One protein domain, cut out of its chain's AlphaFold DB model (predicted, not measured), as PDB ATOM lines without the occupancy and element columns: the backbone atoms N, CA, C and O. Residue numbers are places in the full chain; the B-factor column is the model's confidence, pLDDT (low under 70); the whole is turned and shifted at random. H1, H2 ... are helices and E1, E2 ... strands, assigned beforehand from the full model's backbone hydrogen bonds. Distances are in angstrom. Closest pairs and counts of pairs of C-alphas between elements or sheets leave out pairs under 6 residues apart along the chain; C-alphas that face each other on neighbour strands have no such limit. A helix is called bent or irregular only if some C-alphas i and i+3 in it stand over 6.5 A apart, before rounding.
ATOM      1  N   TRP A 540     146.769 116.020 179.979       55.12
ATOM      2  CA  TRP A 540     146.533 117.453 179.789       55.12
ATOM      3  C   TRP A 540     147.842 118.238 179.733       55.12
ATOM      4  O   TRP A 540     147.976 119.147 178.922       55.12
ATOM      5  N   ILE A 541     148.838 117.841 180.532       59.50
ATOM      6  CA  ILE A 541     150.106 118.570 180.675       59.50
ATOM      7  C   ILE A 541     150.909 118.551 179.366       59.50
ATOM      8  O   ILE A 541     151.576 119.529 179.030       59.50
ATOM      9  N   THR A 542     150.832 117.469 178.585       58.81
ATOM     10  CA  THR A 542     151.543 117.361 177.298       58.81
ATOM     11  C   THR A 542     150.865 118.117 176.155       58.81
ATOM     12  O   THR A 542     151.506 118.332 175.127       58.81
ATOM     13  N   GLN A 543     149.610 118.541 176.335       79.44
ATOM     14  CA  GLN A 543     148.812 119.280 175.348       79.44
ATOM     15  C   GLN A 543     148.498 120.716 175.800       79.44
ATOM     16  O   GLN A 543     147.571 121.331 175.282       79.44
ATOM     17  N   ARG A 544     149.287 121.256 176.742       84.81
ATOM     18  CA  ARG A 544     149.246 122.658 177.185       84.81
ATOM     19  C   ARG A 544     149.807 123.591 176.115       84.81
ATOM     20  O   ARG A 544     150.952 124.034 176.187       84.81
ATOM     21  N   TYR A 545     149.007 123.848 175.092       93.62
ATOM     22  CA  TYR A 545     149.292 124.862 174.089       93.62
ATOM     23  C   TYR A 545     148.396 126.063 174.357       93.62
ATOM     24  O   TYR A 545     147.197 125.892 174.527       93.62
ATOM     25  N   THR A 546     148.969 127.261 174.375       96.62
ATOM     26  CA  THR A 546     148.219 128.524 174.462       96.62
ATOM     27  C   THR A 546     148.262 129.199 173.101       96.62
ATOM     28  O   THR A 546     149.257 129.072 172.389       96.62
ATOM     29  N   VAL A 547     147.199 129.881 172.687       97.44
ATOM     30  CA  VAL A 547     147.232 130.678 171.452       97.44
ATOM     31  C   VAL A 547     147.931 131.999 171.758       97.44
ATOM     32  O   VAL A 547     147.682 132.603 172.796       97.44
ATOM     33  N   ARG A 548     148.829 132.439 170.876       97.88
ATOM     34  CA  ARG A 548     149.526 133.725 171.025       97.88
ATOM     35  C   ARG A 548     148.521 134.883 171.157       97.88
ATOM     36  O   ARG A 548     147.614 134.922 170.324       97.88
ATOM     37  N   PRO A 549     148.682 135.818 172.112       97.50
ATOM     38  CA  PRO A 549     147.743 136.928 172.319       97.50
ATOM     39  C   PRO A 549     147.411 137.712 171.043       97.50
ATOM     40  O   PRO A 549     146.246 137.923 170.727       97.50
ATOM     41  N   GLU A 550     148.418 138.022 170.230       98.19
ATOM     42  CA  GLU A 550     148.266 138.718 168.949       98.19
ATOM     43  C   GLU A 550     147.434 137.927 167.921       98.19
ATOM     44  O   GLU A 550     146.751 138.513 167.085       98.19
ATOM     45  N   ILE A 551     147.452 136.592 167.990       98.31
ATOM     46  CA  ILE A 551     146.612 135.729 167.151       98.31
ATOM     47  C   ILE A 551     145.198 135.623 167.736       98.31
ATOM     48  O   ILE A 551     144.241 135.516 166.977       98.31
ATOM     49  N   VAL A 552     145.040 135.672 169.064       98.38
ATOM     50  CA  VAL A 552     143.716 135.743 169.707       98.38
ATOM     51  C   VAL A 552     142.989 137.002 169.245       98.38
ATOM     52  O   VAL A 552     141.886 136.894 168.718       98.38
ATOM     53  N   GLU A 553     143.622 138.171 169.354       98.19
ATOM     54  CA  GLU A 553     143.057 139.448 168.901       98.19
ATOM     55  C   GLU A 553     142.677 139.411 167.414       98.19
ATOM     56  O   GLU A 553     141.570 139.803 167.046       98.19
ATOM     57  N   GLU A 554     143.548 138.859 166.561       98.38
ATOM     58  CA  GLU A 554     143.268 138.675 165.134       98.38
ATOM     59  C   GLU A 554     142.041 137.777 164.890       98.38
ATOM     60  O   GLU A 554     141.188 138.105 164.062       98.38
ATOM     61  N   ILE A 555     141.939 136.645 165.599       98.50
ATOM     62  CA  ILE A 555     140.806 135.715 165.487       98.50
ATOM     63  C   ILE A 555     139.511 136.414 165.902       98.50
ATOM     64  O   ILE A 555     138.524 136.341 165.171       98.50
ATOM     65  N   LEU A 556     139.507 137.091 167.051       98.38
ATOM     66  CA  LEU A 556     138.317 137.761 167.578       98.38
ATOM     67  C   LEU A 556     137.865 138.908 166.671       98.38
ATOM     68  O   LEU A 556     136.674 139.017 166.380       98.38
ATOM     69  N   ALA A 557     138.811 139.687 166.140       98.31
ATOM     70  CA  ALA A 557     138.526 140.743 165.178       98.31
ATOM     71  C   ALA A 557     137.910 140.192 163.882       98.31
ATOM     72  O   ALA A 557     136.903 140.713 163.411       98.31
ATOM     73  N   LYS A 558     138.465 139.111 163.315       98.25
ATOM     74  CA  LYS A 558     137.951 138.508 162.070       98.25
ATOM     75  C   LYS A 558     136.614 137.791 162.242       98.25
ATOM     76  O   LYS A 558     135.819 137.740 161.305       98.25
ATOM     77  N   LEU A 559     136.380 137.182 163.403       98.00
ATOM     78  CA  LEU A 559     135.120 136.500 163.693       98.00
ATOM     79  C   LEU A 559     134.025 137.468 164.163       98.00
ATOM     80  O   LEU A 559     132.852 137.106 164.075       98.00
ATOM     81  N   GLU A 560     134.390 138.692 164.563       98.00
ATOM     82  CA  GLU A 560     133.497 139.748 165.067       98.00
ATOM     83  C   GLU A 560     132.713 139.296 166.309       98.00
ATOM     84  O   GLU A 560     131.498 139.473 166.407       98.00
ATOM     85  N   VAL A 561     133.404 138.653 167.254       97.81
ATOM     86  CA  VAL A 561     132.806 138.136 168.493       97.81
ATOM     87  C   VAL A 561     133.697 138.398 169.700       97.81
ATOM     88  O   VAL A 561     134.922 138.391 169.599       97.81
ATOM     89  N   GLU A 562     133.068 138.561 170.860       98.00
ATOM     90  CA  GLU A 562     133.737 138.786 172.141       98.00
ATOM     91  C   GLU A 562     133.399 137.638 173.112       98.00
ATOM     92  O   GLU A 562     132.349 137.654 173.768       98.00
ATOM     93  N   PRO A 563     134.223 136.576 173.166       98.06
ATOM     94  CA  PRO A 563     134.026 135.495 174.115       98.06
ATOM     95  C   PRO A 563     134.302 135.953 175.544       98.06
ATOM     96  O   PRO A 563     135.243 136.695 175.810       98.06
ATOM     97  N   LYS A 564     133.483 135.470 176.480       98.00
ATOM     98  CA  LYS A 564     133.526 135.885 177.890       98.00
ATOM     99  C   LYS A 564     134.340 134.955 178.775       98.00
ATOM    100  O   LYS A 564     134.762 135.376 179.848       98.00
ATOM    101  N   VAL A 565     134.500 133.694 178.368       98.25
ATOM    102  CA  VAL A 565     135.118 132.642 179.182       98.25
ATOM    103  C   VAL A 565     136.035 131.774 178.329       98.25
ATOM    104  O   VAL A 565     135.631 131.304 177.265       98.25
ATOM    105  N   ASP A 566     137.249 131.533 178.820       98.31
ATOM    106  CA  ASP A 566     138.187 130.552 178.273       98.31
ATOM    107  C   ASP A 566     137.945 129.179 178.917       98.31
ATOM    108  O   ASP A 566     138.184 128.958 180.105       98.31
ATOM    109  N   VAL A 567     137.394 128.252 178.141       97.81
ATOM    110  CA  VAL A 567     136.832 126.995 178.652       97.81
ATOM    111  C   VAL A 567     137.916 125.982 179.013       97.81
ATOM    112  O   VAL A 567     137.712 125.170 179.906       97.81
ATOM    113  N   PHE A 568     139.055 125.974 178.324       96.56
ATOM    114  CA  PHE A 568     140.065 124.919 178.472       96.56
ATOM    115  C   PHE A 568     141.429 125.497 178.834       96.56
ATOM    116  O   PHE A 568     142.414 125.243 178.141       96.56
ATOM    117  N   ALA A 569     141.486 126.238 179.939       95.94
ATOM    118  CA  ALA A 569     142.691 126.941 180.358       95.94
ATOM    119  C   ALA A 569     143.068 126.696 181.822       95.94
ATOM    120  O   ALA A 569     142.300 126.178 182.632       95.94
ATOM    121  N   ASP A 570     144.292 127.071 182.167       94.81
ATOM    122  CA  ASP A 570     144.757 127.172 183.543       94.81
ATOM    123  C   ASP A 570     145.337 128.567 183.808       94.81
ATOM    124  O   ASP A 570     145.439 129.389 182.901       94.81
ATOM    125  N   GLU A 571     145.683 128.838 185.064       94.75
ATOM    126  CA  GLU A 571     146.203 130.129 185.542       94.75
ATOM    127  C   GLU A 571     147.401 130.668 184.733       94.75
ATOM    128  O   GLU A 571     147.602 131.874 184.679       94.75
ATOM    129  N   GLY A 572     148.182 129.807 184.070       93.31
ATOM    130  CA  GLY A 572     149.323 130.229 183.247       93.31
ATOM    131  C   GLY A 572     149.052 130.287 181.741       93.31
ATOM    132  O   GLY A 572     149.928 130.713 180.990       93.31
ATOM    133  N   ALA A 573     147.884 129.820 181.291       94.75
ATOM    134  CA  ALA A 573     147.575 129.585 179.878       94.75
ATOM    135  C   ALA A 573     146.240 130.193 179.418       94.75
ATOM    136  O   ALA A 573     145.862 130.019 178.259       94.75
ATOM    137  N   HIS A 574     145.498 130.867 180.300       96.94
ATOM    138  CA  HIS A 574     144.246 131.518 179.927       96.94
ATOM    139  C   HIS A 574     144.503 132.765 179.074       96.94
ATOM    140  O   HIS A 574     145.424 133.537 179.341       96.94
ATOM    141  N   VAL A 575     143.679 132.972 178.044       97.44
ATOM    142  CA  VAL A 575     143.760 134.178 177.193       97.44
ATOM    143  C   VAL A 575     142.676 135.207 177.514       97.44
ATOM    144  O   VAL A 575     142.764 136.348 177.073       97.44
ATOM    145  N   LEU A 576     141.666 134.821 178.301       97.50
ATOM    146  CA  LEU A 576     140.582 135.695 178.754       97.50
ATOM    147  C   LEU A 576     140.617 135.872 180.279       97.50
ATOM    148  O   LEU A 576     141.068 134.963 180.974       97.50
ATOM    149  N   PRO A 577     140.093 136.985 180.830       97.56
ATOM    150  CA  PRO A 577     140.089 137.225 182.277       97.56
ATOM    151  C   PRO A 577     139.316 136.183 183.094       97.56
ATOM    152  O   PRO A 577     139.617 135.978 184.265       97.56
ATOM    153  N   ARG A 578     138.313 135.533 182.493       97.81
ATOM    154  CA  ARG A 578     137.530 134.462 183.119       97.81
ATOM    155  C   ARG A 578     137.851 133.147 182.427       97.81
ATOM    156  O   ARG A 578     137.804 133.073 181.199       97.81
ATOM    157  N   TRP A 579     138.133 132.102 183.199       98.06
ATOM    158  CA  TRP A 579     138.451 130.790 182.642       98.06
ATOM    159  C   TRP A 579     137.998 129.629 183.523       98.06
ATOM    160  O   TRP A 579     137.753 129.776 184.727       98.06
ATOM    161  N   TRP A 580     137.910 128.449 182.910       97.81
ATOM    162  CA  TRP A 580     137.623 127.185 183.576       97.81
ATOM    163  C   TRP A 580     138.818 126.237 183.484       97.81
ATOM    164  O   TRP A 580     139.343 125.960 182.410       97.81
ATOM    165  N   GLY A 581     139.201 125.682 184.630       94.94
ATOM    166  CA  GLY A 581     140.293 124.736 184.797       94.94
ATOM    167  C   GLY A 581     141.064 124.997 186.087       94.94
ATOM    168  O   GLY A 581     140.497 125.408 187.103       94.94
ATOM    169  N   GLN A 582     142.361 124.700 186.090       93.75
ATOM    170  CA  GLN A 582     143.181 124.868 187.288       93.75
ATOM    171  C   GLN A 582     143.399 126.362 187.576       93.75
ATOM    172  O   GLN A 582     143.868 127.096 186.713       93.75
ATOM    173  N   GLY A 583     143.046 126.801 188.788       94.81
ATOM    174  CA  GLY A 583     143.169 128.201 189.222       94.81
ATOM    175  C   GLY A 583     142.054 129.138 188.737       94.81
ATOM    176  O   GLY A 583     142.017 130.280 189.168       94.81
ATOM    177  N   GLY A 584     141.136 128.663 187.887       96.50
ATOM    178  CA  GLY A 584     140.041 129.478 187.346       96.50
ATOM    179  C   GLY A 584     138.787 129.519 188.214       96.50
ATOM    180  O   GLY A 584     138.712 128.888 189.270       96.50
ATOM    181  N   GLU A 585     137.758 130.210 187.713       97.12
ATOM    182  CA  GLU A 585     136.449 130.340 188.377       97.12
ATOM    183  C   GLU A 585     135.824 128.972 188.674       97.12
ATOM    184  O   GLU A 585     135.192 128.759 189.710       97.12
ATOM    185  N   LYS A 586     136.010 128.031 187.744       96.81
ATOM    186  CA  LYS A 586     135.480 126.669 187.811       96.81
ATOM    187  C   LYS A 586     136.608 125.675 187.634       96.81
ATOM    188  O   LYS A 586     137.441 125.824 186.752       96.81
ATOM    189  N   LYS A 587     136.598 124.598 188.423       94.94
ATOM    190  CA  LYS A 587     137.662 123.577 188.393       94.94
ATOM    191  C   LYS A 587     137.615 122.667 187.162       94.94
ATOM    192  O   LYS A 587     138.578 121.948 186.908       94.94
ATOM    193  N   SER A 588     136.485 122.595 186.453       94.62
ATOM    194  CA  SER A 588     136.318 121.673 185.328       94.62
ATOM    195  C   SER A 588     135.242 122.139 184.355       94.62
ATOM    196  O   SER A 588     134.064 122.112 184.690       94.62
ATOM    197  N   ALA A 589     135.642 122.434 183.121       96.56
ATOM    198  CA  ALA A 589     134.732 122.800 182.038       96.56
ATOM    199  C   ALA A 589     133.661 121.753 181.717       96.56
ATOM    200  O   ALA A 589     132.565 122.090 181.287       96.56
ATOM    201  N   TRP A 590     133.965 120.470 181.929       96.56
ATOM    202  CA  TRP A 590     133.051 119.370 181.624       96.56
ATOM    203  C   TRP A 590     131.836 119.305 182.551       96.56
ATOM    204  O   TRP A 590     130.857 118.649 182.208       96.56
ATOM    205  N   LYS A 591     131.916 119.933 183.729       96.44
ATOM    206  CA  LYS A 591     130.827 119.961 184.713       96.44
ATOM    207  C   LYS A 591     129.919 121.175 184.566       96.44
ATOM    208  O   LYS A 591     128.864 121.198 185.188       96.44
ATOM    209  N   GLU A 592     130.338 122.163 183.786       96.88
ATOM    210  CA  GLU A 592     129.579 123.387 183.580       96.88
ATOM    211  C   GLU A 592     128.644 123.249 182.368       96.88
ATOM    212  O   GLU A 592     128.867 122.433 181.461       96.88
ATOM    213  N   SER A 593     127.590 124.064 182.380       96.56
ATOM    214  CA  SER A 593     126.721 124.306 181.230       96.56
ATOM    215  C   SER A 593     127.465 125.163 180.209       96.56
ATOM    216  O   SER A 593     128.075 126.171 180.576       96.56
ATOM    217  N   TRP A 594     127.452 124.762 178.936       97.38
ATOM    218  CA  TRP A 594     127.973 125.581 177.835       97.38
ATOM    219  C   TRP A 594     126.863 126.325 177.088       97.38
ATOM    220  O   TRP A 594     127.104 126.827 175.989       97.38
ATOM    221  N   ASP A 595     125.660 126.396 177.663       93.50
ATOM    222  CA  ASP A 595     124.546 127.117 177.059       93.50
ATOM    223  C   ASP A 595     124.908 128.596 176.840       93.50
ATOM    224  O   ASP A 595     125.374 129.309 177.739       93.50
ATOM    225  N   PHE A 596     124.676 129.060 175.612       90.38
ATOM    226  CA  PHE A 596     124.920 130.434 175.202       90.38
ATOM    227  C   PHE A 596     124.088 131.436 176.004       90.38
ATOM    228  O   PHE A 596     124.566 132.543 176.256       90.38
ATOM    229  N   SER A 597     122.867 131.064 176.406       88.94
ATOM    230  CA  SER A 597     121.974 131.962 177.146       88.94
ATOM    231  C   SER A 597     122.580 132.411 178.483       88.94
ATOM    232  O   SER A 597     122.405 133.558 178.895       88.94
ATOM    233  N   GLU A 598     123.367 131.536 179.111       89.62
ATOM    234  CA  GLU A 598     124.001 131.778 180.404       89.62
ATOM    235  C   GLU A 598     125.404 132.382 180.259       89.62
ATOM    236  O   GLU A 598     125.770 133.298 180.996       89.62
ATOM    237  N   GLN A 599     126.210 131.868 179.324       93.31
ATOM    238  CA  GLN A 599     127.646 132.172 179.274       93.31
ATOM    239  C   GLN A 599     128.041 133.183 178.187       93.31
ATOM    240  O   GLN A 599     129.113 133.788 178.268       93.31
ATOM    241  N   GLY A 600     127.192 133.409 177.181       95.19
ATOM    242  CA  GLY A 600     127.579 134.114 175.959       95.19
ATOM    243  C   GLY A 600     128.559 133.300 175.105       95.19
ATOM    244  O   GLY A 600     128.576 132.071 175.161       95.19
ATOM    245  N   TYR A 601     129.366 133.975 174.278       98.06
ATOM    246  CA  TYR A 601     130.377 133.298 173.461       98.06
ATOM    247  C   TYR A 601     131.488 132.716 174.341       98.06
ATOM    248  O   TYR A 601     131.980 133.367 175.265       98.06
ATOM    249  N   LEU A 602     131.914 131.498 174.021       98.31
ATOM    250  CA  LEU A 602     132.994 130.805 174.720       98.31
ATOM    251  C   LEU A 602     134.249 130.732 173.851       98.31
ATOM    252  O   LEU A 602     134.153 130.464 172.657       98.31
ATOM    253  N   TRP A 603     135.427 130.906 174.440       98.50
ATOM    254  CA  TRP A 603     136.702 130.624 173.784       98.50
ATOM    255  C   TRP A 603     137.157 129.203 174.119       98.50
ATOM    256  O   TRP A 603     137.151 128.794 175.280       98.50
ATOM    257  N   MET A 604     137.539 128.428 173.104       98.25
ATOM    258  CA  MET A 604     137.940 127.034 173.264       98.25
ATOM    259  C   MET A 604     139.218 126.726 172.481       98.25
ATOM    260  O   MET A 604     139.213 126.673 171.253       98.25
ATOM    261  N   ASN A 605     140.290 126.400 173.204       97.88
ATOM    262  CA  ASN A 605     141.488 125.752 172.669       97.88
ATOM    263  C   ASN A 605     141.707 124.406 173.390       97.88
ATOM    264  O   ASN A 605     142.562 124.294 174.269       97.88
ATOM    265  N   PRO A 606     140.869 123.392 173.108       96.81
ATOM    266  CA  PRO A 606     140.871 122.154 173.872       96.81
ATOM    267  C   PRO A 606     142.101 121.289 173.567       96.81
ATOM    268  O   PRO A 606     142.660 121.354 172.467       96.81
ATOM    269  N   PRO A 607     142.466 120.362 174.471       95.31
ATOM    270  CA  PRO A 607     143.445 119.334 174.149       95.31
ATOM    271  C   PRO A 607     142.990 118.527 172.934       95.31
ATOM    272  O   PRO A 607     141.859 118.032 172.880       95.31
ATOM    273  N   PHE A 608     143.886 118.332 171.967       94.31
ATOM    274  CA  PHE A 608     143.538 117.717 170.686       94.31
ATOM    275  C   PHE A 608     142.967 116.301 170.821       94.31
ATOM    276  O   PHE A 608     142.130 115.892 170.020       94.31
ATOM    277  N   GLY A 609     143.366 115.560 171.861       94.12
ATOM    278  CA  GLY A 609     142.823 114.227 172.139       94.12
ATOM    279  C   GLY A 609     141.343 114.207 172.545       94.12
ATOM    280  O   GLY A 609     140.777 113.122 172.633       94.12
ATOM    281  N   GLN A 610     140.732 115.369 172.797       95.81
ATOM    282  CA  GLN A 610     139.355 115.515 173.288       95.81
ATOM    283  C   GLN A 610     138.440 116.272 172.323       95.81
ATOM    284  O   GLN A 610     137.280 116.523 172.640       95.81
ATOM    285  N   LEU A 611     138.922 116.624 171.128       97.12
ATOM    286  CA  LEU A 611     138.139 117.373 170.138       97.12
ATOM    287  C   LEU A 611     136.810 116.693 169.790       97.12
ATOM    288  O   LEU A 611     135.824 117.369 169.511       97.12
ATOM    289  N   LYS A 612     136.753 115.359 169.847       97.25
ATOM    290  CA  LYS A 612     135.521 114.604 169.606       97.25
ATOM    291  C   LYS A 612     134.473 114.848 170.690       97.25
ATOM    292  O   LYS A 612     133.311 115.079 170.366       97.25
ATOM    293  N   GLU A 613     134.870 114.762 171.952       97.44
ATOM    294  CA  GLU A 613     134.017 115.009 173.110       97.44
ATOM    295  C   GLU A 613     133.596 116.480 173.166       97.44
ATOM    296  O   GLU A 613     132.432 116.766 173.429       97.44
ATOM    297  N   VAL A 614     134.508 117.401 172.837       97.75
ATOM    298  CA  VAL A 614     134.223 118.842 172.790       97.75
ATOM    299  C   VAL A 614     133.211 119.149 171.696       97.75
ATOM    300  O   VAL A 614     132.200 119.783 171.970       97.75
ATOM    301  N   ALA A 615     133.417 118.631 170.482       97.62
ATOM    302  CA  ALA A 615     132.463 118.788 169.391       97.62
ATOM    303  C   ALA A 615     131.082 118.223 169.752       97.62
ATOM    304  O   ALA A 615     130.071 118.829 169.423       97.62
ATOM    305  N   HIS A 616     131.013 117.081 170.441       96.44
ATOM    306  CA  HIS A 616     129.735 116.554 170.916       96.44
ATOM    307  C   HIS A 616     129.079 117.473 171.950       96.44
ATOM    308  O   HIS A 616     127.902 117.777 171.786       96.44
ATOM    309  N   LYS A 617     129.821 117.953 172.955       97.50
ATOM    310  CA  LYS A 617     129.256 118.806 174.006       97.50
ATOM    311  C   LYS A 617     128.834 120.186 173.488       97.50
ATOM    312  O   LYS A 617     127.782 120.661 173.883       97.50
ATOM    313  N   ILE A 618     129.554 120.774 172.524       97.50
ATOM    314  CA  ILE A 618     129.105 121.995 171.818       97.50
ATOM    315  C   ILE A 618     127.706 121.788 171.223       97.50
ATOM    316  O   ILE A 618     126.840 122.651 171.335       97.50
ATOM    317  N   LEU A 619     127.481 120.636 170.587       95.38
ATOM    318  CA  LEU A 619     126.218 120.328 169.919       95.38
ATOM    319  C   LEU A 619     125.101 119.913 170.878       95.38
ATOM    320  O   LEU A 619     123.937 120.109 170.533       95.38
ATOM    321  N   GLU A 620     125.450 119.292 172.002       94.44
ATOM    322  CA  GLU A 620     124.525 118.851 173.048       94.44
ATOM    323  C   GLU A 620     124.010 120.035 173.866       94.44
ATOM    324  O   GLU A 620     122.801 120.181 174.020       94.44
ATOM    325  N   ASP A 621     124.913 120.918 174.290       95.75
ATOM    326  CA  ASP A 621     124.590 122.096 175.097       95.75
ATOM    327  C   ASP A 621     124.098 123.282 174.247       95.75
ATOM    328  O   ASP A 621     123.698 124.305 174.790       95.75
ATOM    329  N   GLY A 622     124.157 123.187 172.912       95.00
ATOM    330  CA  GLY A 622     123.805 124.304 172.029       95.00
ATOM    331  C   GLY A 622     124.757 125.500 172.168       95.00
ATOM    332  O   GLY A 622     124.345 126.647 172.021       95.00
ATOM    333  N   ALA A 623     126.032 125.252 172.460       97.25
ATOM    334  CA  ALA A 623     127.001 126.299 172.763       97.25
ATOM    335  C   ALA A 623     127.355 127.152 171.532       97.25
ATOM    336  O   ALA A 623     127.498 126.622 170.426       97.25
ATOM    337  N   ARG A 624     127.601 128.456 171.729       97.81
ATOM    338  CA  ARG A 624     128.239 129.316 170.713       97.81
ATOM    339  C   ARG A 624     129.681 129.586 171.084       97.81
ATOM    340  O   ARG A 624     129.962 130.153 172.140       97.81
ATOM    341  N   VAL A 625     130.601 129.167 170.228       98.44
ATOM    342  CA  VAL A 625     132.011 129.068 170.608       98.44
ATOM    343  C   VAL A 625     132.937 129.565 169.508       98.44
ATOM    344  O   VAL A 625     132.665 129.382 168.323       98.44
ATOM    345  N   VAL A 626     134.063 130.138 169.915       98.62
ATOM    346  CA  VAL A 626     135.267 130.290 169.100       98.62
ATOM    347  C   VAL A 626     136.157 129.083 169.379       98.62
ATOM    348  O   VAL A 626     136.778 128.994 170.437       98.62
ATOM    349  N   LEU A 627     136.190 128.126 168.453       98.50
ATOM    350  CA  LEU A 627     136.956 126.888 168.577       98.50
ATOM    351  C   LEU A 627     138.237 126.952 167.743       98.50
ATOM    352  O   LEU A 627     138.181 126.928 166.512       98.50
ATOM    353  N   VAL A 628     139.391 126.930 168.406       98.38
ATOM    354  CA  VAL A 628     140.703 126.779 167.768       98.38
ATOM    355  C   VAL A 628     141.063 125.297 167.708       98.38
ATOM    356  O   VAL A 628     141.135 124.617 168.730       98.38
ATOM    357  N   CYS A 629     141.262 124.761 166.503       97.88
ATOM    358  CA  CYS A 629     141.473 123.328 166.312       97.88
ATOM    359  C   CYS A 629     142.321 123.001 165.065       97.88
ATOM    360  O   CYS A 629     142.401 123.786 164.118       97.88
ATOM    361  N   PRO A 630     142.987 121.835 165.029       97.62
ATOM    362  CA  PRO A 630     143.720 121.392 163.851       97.62
ATOM    363  C   PRO A 630     142.785 121.062 162.675       97.62
ATOM    364  O   PRO A 630     141.696 120.515 162.855       97.62
ATOM    365  N   ASN A 631     143.241 121.313 161.444       97.44
ATOM    366  CA  ASN A 631     142.521 120.917 160.230       97.44
ATOM    367  C   ASN A 631     142.673 119.421 159.946       97.44
ATOM    368  O   ASN A 631     143.610 118.994 159.258       97.44
ATOM    369  N   TRP A 632     141.745 118.628 160.480       97.19
ATOM    370  CA  TRP A 632     141.683 117.175 160.308       97.19
ATOM    371  C   TRP A 632     140.375 116.751 159.622       97.19
ATOM    372  O   TRP A 632     139.516 116.120 160.236       97.19
ATOM    373  N   PRO A 633     140.221 116.994 158.307       96.88
ATOM    374  CA  PRO A 633     138.949 116.801 157.604       96.88
ATOM    375  C   PRO A 633     138.550 115.324 157.452       96.88
ATOM    376  O   PRO A 633     137.431 114.983 157.054       96.88
ATOM    377  N   ARG A 634     139.479 114.411 157.752       96.38
ATOM    378  CA  ARG A 634     139.241 112.965 157.760       96.38
ATOM    379  C   ARG A 634     138.572 112.493 159.050       96.38
ATOM    380  O   ARG A 634     137.954 111.428 159.025       96.38
ATOM    381  N   ASP A 635     138.656 113.269 160.127       96.44
ATOM    382  CA  ASP A 635     138.091 112.891 161.413       96.44
ATOM    383  C   ASP A 635     136.573 113.081 161.447       96.44
ATOM    384  O   ASP A 635     135.999 114.007 160.872       96.44
ATOM    385  N   VAL A 636     135.901 112.177 162.161       95.06
ATOM    386  CA  VAL A 636     134.433 112.152 162.248       95.06
ATOM    387  C   VAL A 636     133.886 113.382 162.973       95.06
ATOM    388  O   VAL A 636     132.843 113.896 162.576       95.06
ATOM    389  N   TRP A 637     134.567 113.851 164.024       96.81
ATOM    390  CA  TRP A 637     134.132 115.022 164.791       96.81
ATOM    391  C   TRP A 637     134.136 116.284 163.926       96.81
ATOM    392  O   TRP A 637     133.177 117.046 163.973       96.81
ATOM    393  N   TRP A 638     135.151 116.440 163.070       97.38
ATOM    394  CA  TRP A 638     135.292 117.601 162.199       97.38
ATOM    395  C   TRP A 638     134.108 117.689 161.236       97.38
ATOM    396  O   TRP A 638     133.400 118.689 161.221       97.38
ATOM    397  N   LYS A 639     133.798 116.591 160.529       95.62
ATOM    398  CA  LYS A 639     132.656 116.523 159.597       95.62
ATOM    399  C   LYS A 639     131.311 116.793 160.267       95.62
ATOM    400  O   LYS A 639     130.430 117.362 159.637       95.62
ATOM    401  N   LYS A 640     131.143 116.357 161.518       94.44
ATOM    402  CA  LYS A 640     129.925 116.620 162.293       94.44
ATOM    403  C   LYS A 640     129.790 118.084 162.691       94.44
ATOM    404  O   LYS A 640     128.667 118.538 162.832       94.44
ATOM    405  N   LEU A 641     130.902 118.784 162.901       96.62
ATOM    406  CA  LEU A 641     130.907 120.173 163.347       96.62
ATOM    407  C   LEU A 641     130.684 121.157 162.191       96.62
ATOM    408  O   LEU A 641     130.063 122.189 162.401       96.62
ATOM    409  N   GLN A 642     131.140 120.823 160.976       97.12
ATOM    410  CA  GLN A 642     131.073 121.709 159.801       97.12
ATOM    411  C   GLN A 642     129.694 122.336 159.521       97.12
ATOM    412  O   GLN A 642     129.659 123.535 159.269       97.12
ATOM    413  N   PRO A 643     128.556 121.613 159.607       96.12
ATOM    414  CA  PRO A 643     127.237 122.215 159.373       96.12
ATOM    415  C   PRO A 643     126.857 123.327 160.363       96.12
ATOM    416  O   PRO A 643     125.891 124.040 160.126       96.12
ATOM    417  N   PHE A 644     127.583 123.443 161.477       96.56
ATOM    418  CA  PHE A 644     127.340 124.404 162.553       96.56
ATOM    419  C   PHE A 644     128.376 125.536 162.570       96.56
ATOM    420  O   PHE A 644     128.329 126.402 163.443       96.56
ATOM    421  N   VAL A 645     129.333 125.529 161.637       97.75
ATOM    422  CA  VAL A 645     130.325 126.596 161.485       97.75
ATOM    423  C   VAL A 645     129.664 127.785 160.788       97.75
ATOM    424  O   VAL A 645     129.165 127.661 159.674       97.75
ATOM    425  N   VAL A 646     129.683 128.940 161.450       97.44
ATOM    426  CA  VAL A 646     129.127 130.207 160.953       97.44
ATOM    427  C   VAL A 646     130.192 131.023 160.223       97.44
ATOM    428  O   VAL A 646     129.937 131.563 159.151       97.44
ATOM    429  N   LYS A 647     131.396 131.110 160.799       98.25
ATOM    430  CA  LYS A 647     132.561 131.796 160.219       98.25
ATOM    431  C   LYS A 647     133.829 130.998 160.512       98.25
ATOM    432  O   LYS A 647     133.891 130.263 161.499       98.25
ATOM    433  N   GLU A 648     134.854 131.163 159.685       98.31
ATOM    434  CA  GLU A 648     136.151 130.519 159.890       98.31
ATOM    435  C   GLU A 648     137.331 131.446 159.587       98.31
ATOM    436  O   GLU A 648     137.266 132.300 158.705       98.31
ATOM    437  N   VAL A 649     138.435 131.228 160.300       98.56
ATOM    438  CA  VAL A 649     139.752 131.800 160.007       98.56
ATOM    439  C   VAL A 649     140.735 130.651 159.829       98.56
ATOM    440  O   VAL A 649     140.861 129.786 160.698       98.56
ATOM    441  N   TRP A 650     141.431 130.635 158.694       98.31
ATOM    442  CA  TRP A 650     142.374 129.581 158.337       98.31
ATOM    443  C   TRP A 650     143.824 130.030 158.492       98.31
ATOM    444  O   TRP A 650     144.225 131.063 157.956       98.31
ATOM    445  N   TYR A 651     144.629 129.191 159.142       98.25
ATOM    446  CA  TYR A 651     146.067 129.368 159.264       98.25
ATOM    447  C   TYR A 651     146.815 128.202 158.604       98.25
ATOM    448  O   TYR A 651     146.653 127.044 159.015       98.25
ATOM    449  N   PRO A 652     147.670 128.466 157.597       98.12
ATOM    450  CA  PRO A 652     148.387 127.417 156.890       98.12
ATOM    451  C   PRO A 652     149.423 126.720 157.783       98.12
ATOM    452  O   PRO A 652     149.833 127.211 158.839       98.12
ATOM    453  N   LYS A 653     149.881 125.552 157.322       97.88
ATOM    454  CA  LYS A 653     150.977 124.789 157.942       97.88
ATOM    455  C   LYS A 653     152.216 125.672 158.119       97.88
ATOM    456  O   LYS A 653     152.535 126.463 157.240       97.88
ATOM    457  N   GLY A 654     152.935 125.496 159.226       97.44
ATOM    458  CA  GLY A 654     154.136 126.278 159.539       97.44
ATOM    459  C   GLY A 654     153.868 127.621 160.229       97.44
ATOM    460  O   GLY A 654     154.814 128.243 160.713       97.44
ATOM    461  N   THR A 655     152.608 128.043 160.361       98.06
ATOM    462  CA  THR A 655     152.258 129.252 161.122       98.06
ATOM    463  C   THR A 655     152.526 129.042 162.615       98.06
ATOM    464  O   THR A 655     152.120 128.034 163.201       98.06
ATOM    465  N   LYS A 656     153.216 129.997 163.248       98.06
ATOM    466  CA  LYS A 656     153.538 129.977 164.684       98.06
ATOM    467  C   LYS A 656     152.369 130.535 165.497       98.06
ATOM    468  O   LYS A 656     152.368 131.713 165.845       98.06
ATOM    469  N   ILE A 657     151.371 129.693 165.738       98.00
ATOM    470  CA  ILE A 657     150.109 130.068 166.404       98.00
ATOM    471  C   ILE A 657     150.192 129.884 167.916       98.00
ATOM    472  O   ILE A 657     149.625 130.668 168.671       98.00
ATOM    473  N   PHE A 658     150.901 128.843 168.352       97.88
ATOM    474  CA  PHE A 658     150.892 128.412 169.741       97.88
ATOM    475  C   PHE A 658     152.147 128.846 170.497       97.88
ATOM    476  O   PHE A 658     153.252 128.880 169.945       97.88
ATOM    477  N   THR A 659     151.976 129.105 171.785       96.88
ATOM    478  CA  THR A 659     153.031 129.187 172.789       96.88
ATOM    479  C   THR A 659     152.903 128.031 173.773       96.88
ATOM    480  O   THR A 659     151.838 127.434 173.950       96.88
ATOM    481  N   ARG A 660     154.018 127.700 174.415       94.88
ATOM    482  CA  ARG A 660     154.074 126.777 175.543       94.88
ATOM    483  C   ARG A 660     154.978 127.390 176.595       94.88
ATOM    484  O   ARG A 660     156.124 127.705 176.282       94.88
ATOM    485  N   ASP A 661     154.448 127.594 177.797       92.25
ATOM    486  CA  ASP A 661     155.177 128.213 178.911       92.25
ATOM    487  C   ASP A 661     155.814 129.565 178.499       92.25
ATOM    488  O   ASP A 661     156.984 129.840 178.752       92.25
ATOM    489  N   GLY A 662     155.056 130.380 177.749       93.12
ATOM    490  CA  GLY A 662     155.494 131.674 177.204       93.12
ATOM    491  C   GLY A 662     156.398 131.609 175.964       93.12
ATOM    492  O   GLY A 662     156.598 132.624 175.301       93.12
ATOM    493  N   GLN A 663     156.916 130.438 175.585       96.06
ATOM    494  CA  GLN A 663     157.786 130.295 174.414       96.06
ATOM    495  C   GLN A 663     156.989 130.008 173.144       96.06
ATOM    496  O   GLN A 663     156.168 129.090 173.101       96.06
ATOM    497  N   VAL A 664     157.262 130.763 172.076       97.38
ATOM    498  CA  VAL A 664     156.640 130.547 170.763       97.38
ATOM    499  C   VAL A 664     157.093 129.208 170.192       97.38
ATOM    500  O   VAL A 664     158.284 128.966 169.987       97.38
ATOM    501  N   MET A 665     156.134 128.336 169.893       96.44
ATOM    502  CA  MET A 665     156.424 127.031 169.321       96.44
ATOM    503  C   MET A 665     156.783 127.118 167.837       96.44
ATOM    504  O   MET A 665     156.414 128.053 167.120       96.44
ATOM    505  N   GLN A 666     157.484 126.093 167.348       96.75
ATOM    506  CA  GLN A 666     157.619 125.893 165.910       96.75
ATOM    507  C   GLN A 666     156.239 125.720 165.272       96.75
ATOM    508  O   GLN A 666     155.322 125.159 165.877       96.75
ATOM    509  N   GLY A 667     156.107 126.197 164.036       96.19
ATOM    510  CA  GLY A 667     154.870 126.067 163.286       96.19
ATOM    511  C   GLY A 667     154.425 124.614 163.158       96.19
ATOM    512  O   GLY A 667     155.238 123.701 162.985       96.19
ATOM    513  N   THR A 668     153.119 124.387 163.242       95.88
ATOM    514  CA  THR A 668     152.550 123.041 163.191       95.88
ATOM    515  C   THR A 668     152.706 122.415 161.803       95.88
ATOM    516  O   THR A 668     152.636 123.089 160.774       95.88
ATOM    517  N   LYS A 669     152.871 121.084 161.748       96.75
ATOM    518  CA  LYS A 669     152.916 120.316 160.481       96.75
ATOM    519  C   LYS A 669     151.541 120.201 159.799       96.75
ATOM    520  O   LYS A 669     151.436 119.782 158.646       96.75
ATOM    521  N   TRP A 670     150.484 120.551 160.523       95.94
ATOM    522  CA  TRP A 670     149.110 120.720 160.058       95.94
ATOM    523  C   TRP A 670     148.748 122.208 160.105       95.94
ATOM    524  O   TRP A 670     149.414 122.972 160.796       95.94
ATOM    525  N   GLY A 671     147.741 122.631 159.345       97.56
ATOM    526  CA  GLY A 671     147.194 123.974 159.534       97.56
ATOM    527  C   GLY A 671     146.092 123.958 160.593       97.56
ATOM    528  O   GLY A 671     145.647 122.886 161.018       97.56
ATOM    529  N   VAL A 672     145.676 125.137 161.027       98.19
ATOM    530  CA  VAL A 672     144.764 125.340 162.158       98.19
ATOM    531  C   VAL A 672     143.598 126.208 161.707       98.19
ATOM    532  O   VAL A 672     143.805 127.190 161.000       98.19
ATOM    533  N   HIS A 673     142.387 125.843 162.111       98.38
ATOM    534  CA  HIS A 673     141.214 126.699 161.968       98.38
ATOM    535  C   HIS A 673     140.859 127.323 163.314       98.38
ATOM    536  O   HIS A 673     140.949 126.659 164.349       98.38
ATOM    537  N   ALA A 674     140.397 128.568 163.273       98.50
ATOM    538  CA  ALA A 674     139.540 129.132 164.302       98.50
ATOM    539  C   ALA A 674     138.119 129.220 163.736       98.50
ATOM    540  O   ALA A 674     137.878 129.924 162.757       98.50
ATOM    541  N   TYR A 675     137.195 128.464 164.316       98.50
ATOM    542  CA  TYR A 675     135.798 128.428 163.900       98.50
ATOM    543  C   TYR A 675     134.938 129.231 164.861       98.50
ATOM    544  O   TYR A 675     135.019 129.020 166.066       98.50
ATOM    545  N   LEU A 676     134.049 130.065 164.329       98.44
ATOM    546  CA  LEU A 676     132.847 130.466 165.047       98.44
ATOM    547  C   LEU A 676     131.792 129.387 164.815       98.44
ATOM    548  O   LEU A 676     131.289 129.246 163.700       98.44
ATOM    549  N   VAL A 677     131.482 128.611 165.846       97.94
ATOM    550  CA  VAL A 677     130.490 127.531 165.793       97.94
ATOM    551  C   VAL A 677     129.258 127.953 166.575       97.94
ATOM    552  O   VAL A 677     129.377 128.396 167.716       97.94
ATOM    553  N   ASP A 678     128.082 127.770 165.986       97.50
ATOM    554  CA  ASP A 678     126.804 127.966 166.660       97.50
ATOM    555  C   ASP A 678     126.077 126.625 166.805       97.50
ATOM    556  O   ASP A 678     125.401 126.142 165.893       97.50
ATOM    557  N   GLY A 679     126.216 126.014 167.982       96.00
ATOM    558  CA  GLY A 679     125.563 124.759 168.335       96.00
ATOM    559  C   GLY A 679     124.034 124.847 168.384       96.00
ATOM    560  O   GLY A 679     123.388 123.796 168.360       96.00
ATOM    561  N   THR A 680     123.452 126.054 168.407       94.44
ATOM    562  CA  THR A 680     121.996 126.273 168.329       94.44
ATOM    563  C   THR A 680     121.467 126.182 166.898       94.44
ATOM    564  O   THR A 680     120.290 125.872 166.692       94.44
ATOM    565  N   VAL A 681     122.324 126.377 165.886       90.88
ATOM    566  CA  VAL A 681     121.926 126.228 164.481       90.88
ATOM    567  C   VAL A 681     121.491 124.781 164.250       90.88
ATOM    568  O   VAL A 681     122.126 123.820 164.694       90.88
ATOM    569  N   GLY A 682     120.320 124.605 163.640       77.50
ATOM    570  CA  GLY A 682     119.710 123.289 163.446       77.50
ATOM    571  C   GLY A 682     119.294 122.580 164.742       77.50
ATOM    572  O   GLY A 682     118.985 121.390 164.693       77.50
ATOM    573  N   PHE A 683     119.286 123.248 165.904       77.00
ATOM    574  CA  PHE A 683     118.739 122.672 167.136       77.00
ATOM    575  C   PHE A 683     117.243 122.409 166.983       77.00
ATOM    576  O   PHE A 683     116.798 121.311 167.291       77.00
ATOM    577  N   THR A 684     116.483 123.343 166.403       71.19
ATOM    578  CA  THR A 684     115.047 123.158 166.136       71.19
ATOM    579  C   THR A 684     114.803 121.937 165.255       71.19
ATOM    580  O   THR A 684     113.993 121.085 165.593       71.19
ATOM    581  N   GLU A 685     115.566 121.788 164.173       73.88
ATOM    582  CA  GLU A 685     115.451 120.640 163.273       73.88
ATOM    583  C   GLU A 685     115.876 119.331 163.962       73.88
ATOM    584  O   GLU A 685     115.235 118.296 163.796       73.88
ATOM    585  N   ARG A 686     116.905 119.365 164.820       68.94
ATOM    586  CA  ARG A 686     117.332 118.213 165.633       68.94
ATOM    587  C   ARG A 686     116.309 117.828 166.695       68.94
ATOM    588  O   ARG A 686     116.065 116.638 166.862       68.94
ATOM    589  N   VAL A 687     115.712 118.788 167.391       72.25
ATOM    590  CA  VAL A 687     114.653 118.554 168.380       72.25
ATOM    591  C   VAL A 687     113.416 118.014 167.686       72.25
ATOM    592  O   VAL A 687     112.875 117.015 168.142       72.25
ATOM    593  N   VAL A 688     113.021 118.582 166.546       74.56
ATOM    594  CA  VAL A 688     111.924 118.054 165.726       74.56
ATOM    595  C   VAL A 688     112.221 116.613 165.312       74.56
ATOM    596  O   VAL A 688     111.416 115.729 165.593       74.56
TER     597      VAL A 688
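Overview. This is residues 540 to 688 of the 740 residues of the protein "Peptidase A2 domain-containing protein" of Genlisea aurea (UniProt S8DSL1). A twisted sheet of four strands is the middle of three layers, with H3 and H4 covering one face and H1 the other. A long stretch with no named element, residues 560 to 595, loops past the edge strand E1, while the short strand E4 and the last helix H5 lie beyond opposite ends of the strands. The printed part has 149 residues, with five named helices and five named strands in the order H1 H2 E1 H3 E2 H4 E3 E4 E5 H5; under half of the residues are in them, and the class is mixed, helices and strands. The sheet runs E1 E2 E5 E3 and is mixed. The whole is compact, with a radius of gyration of the C-alphas of 14.5 A, and spans 48 by 34 by 28 A.

Arrangement. Edge strand E1, residues 602 to 604, is parallel to E2, residues 624 to 630, with N 604 and O 626 within hydrogen-bond range at 2.8 A. E2 is antiparallel to E5, residues 672 to 678, with N 627 and O 675 at 2.8 A. E5 is antiparallel to edge strand E3, residues 645 to 651, with N 649 and O 674 at 2.8 A. H3, residues 608 to 620, is on the sheet at a height of 9.7 A and runs along the strands, at 23 degrees to E2 on the local plane; their closest C-alphas, Phe 608 and Cys 629, are 7.4 A apart. H4, residues 636 to 644, is on the same face at a height of 9.4 A and runs slantwise to the strands, at 47 degrees to E5 on the local plane. H3 touches H4 with residues 611 to 616 alone, at a steep tilt of 41 degrees, the same way; the closest C-alphas, Lys 612 and Trp 637, are 5.0 A apart. H1, residues 549 to 559, is on the opposite face at a height of 9.2 A, slantwise at 46 degrees to E5 on the local plane. E1, H3 and E2 form a strand-helix-strand unit, two parallel neighbours with a helix between; E2, H4 and E3 form a split one, with E5 between its strands, and both crossovers are right-handed. H2, residues 596 to 599, only grazes the sheet, the C-alphas of Phe 596 and Arg 624 being closest at 5.7 A. E4, residues 658 to 660, pairs with no named strand; its residues 658 to 659 pair antiparallel with residues 546 to 547. H5, residues 683 to 688, is not on the sheet. Every O i to N i+4 pair is within hydrogen-bond range in H1 and H5, 7 of 9 in H3 and 3 of 5 in H4; H2 is too short for one.

Along the chain. H1 begins at C-alpha 549 (147.743, 136.928, 172.319) and is 15.3 A long. H3 is 19.2 A long and irregular, C-alphas 609 and 612 being 7.7 A apart; H4, 14.2 A, is only just irregular, with 6.9 A from C-alpha 640 to 643. E2 and E5 are each 18.7 A long and E3 16.1 A. H5 ends at C-alpha 688 (111.924, 118.054, 165.726).

Size, cuts and confidence. The farthest C-alphas, Gln 663 and Val 688, are 48.3 A apart. The printed part has no cut, and the links H1 to H2 and E4 to E5 are long. Residues 540 to 542 and 686 have pLDDT under 70.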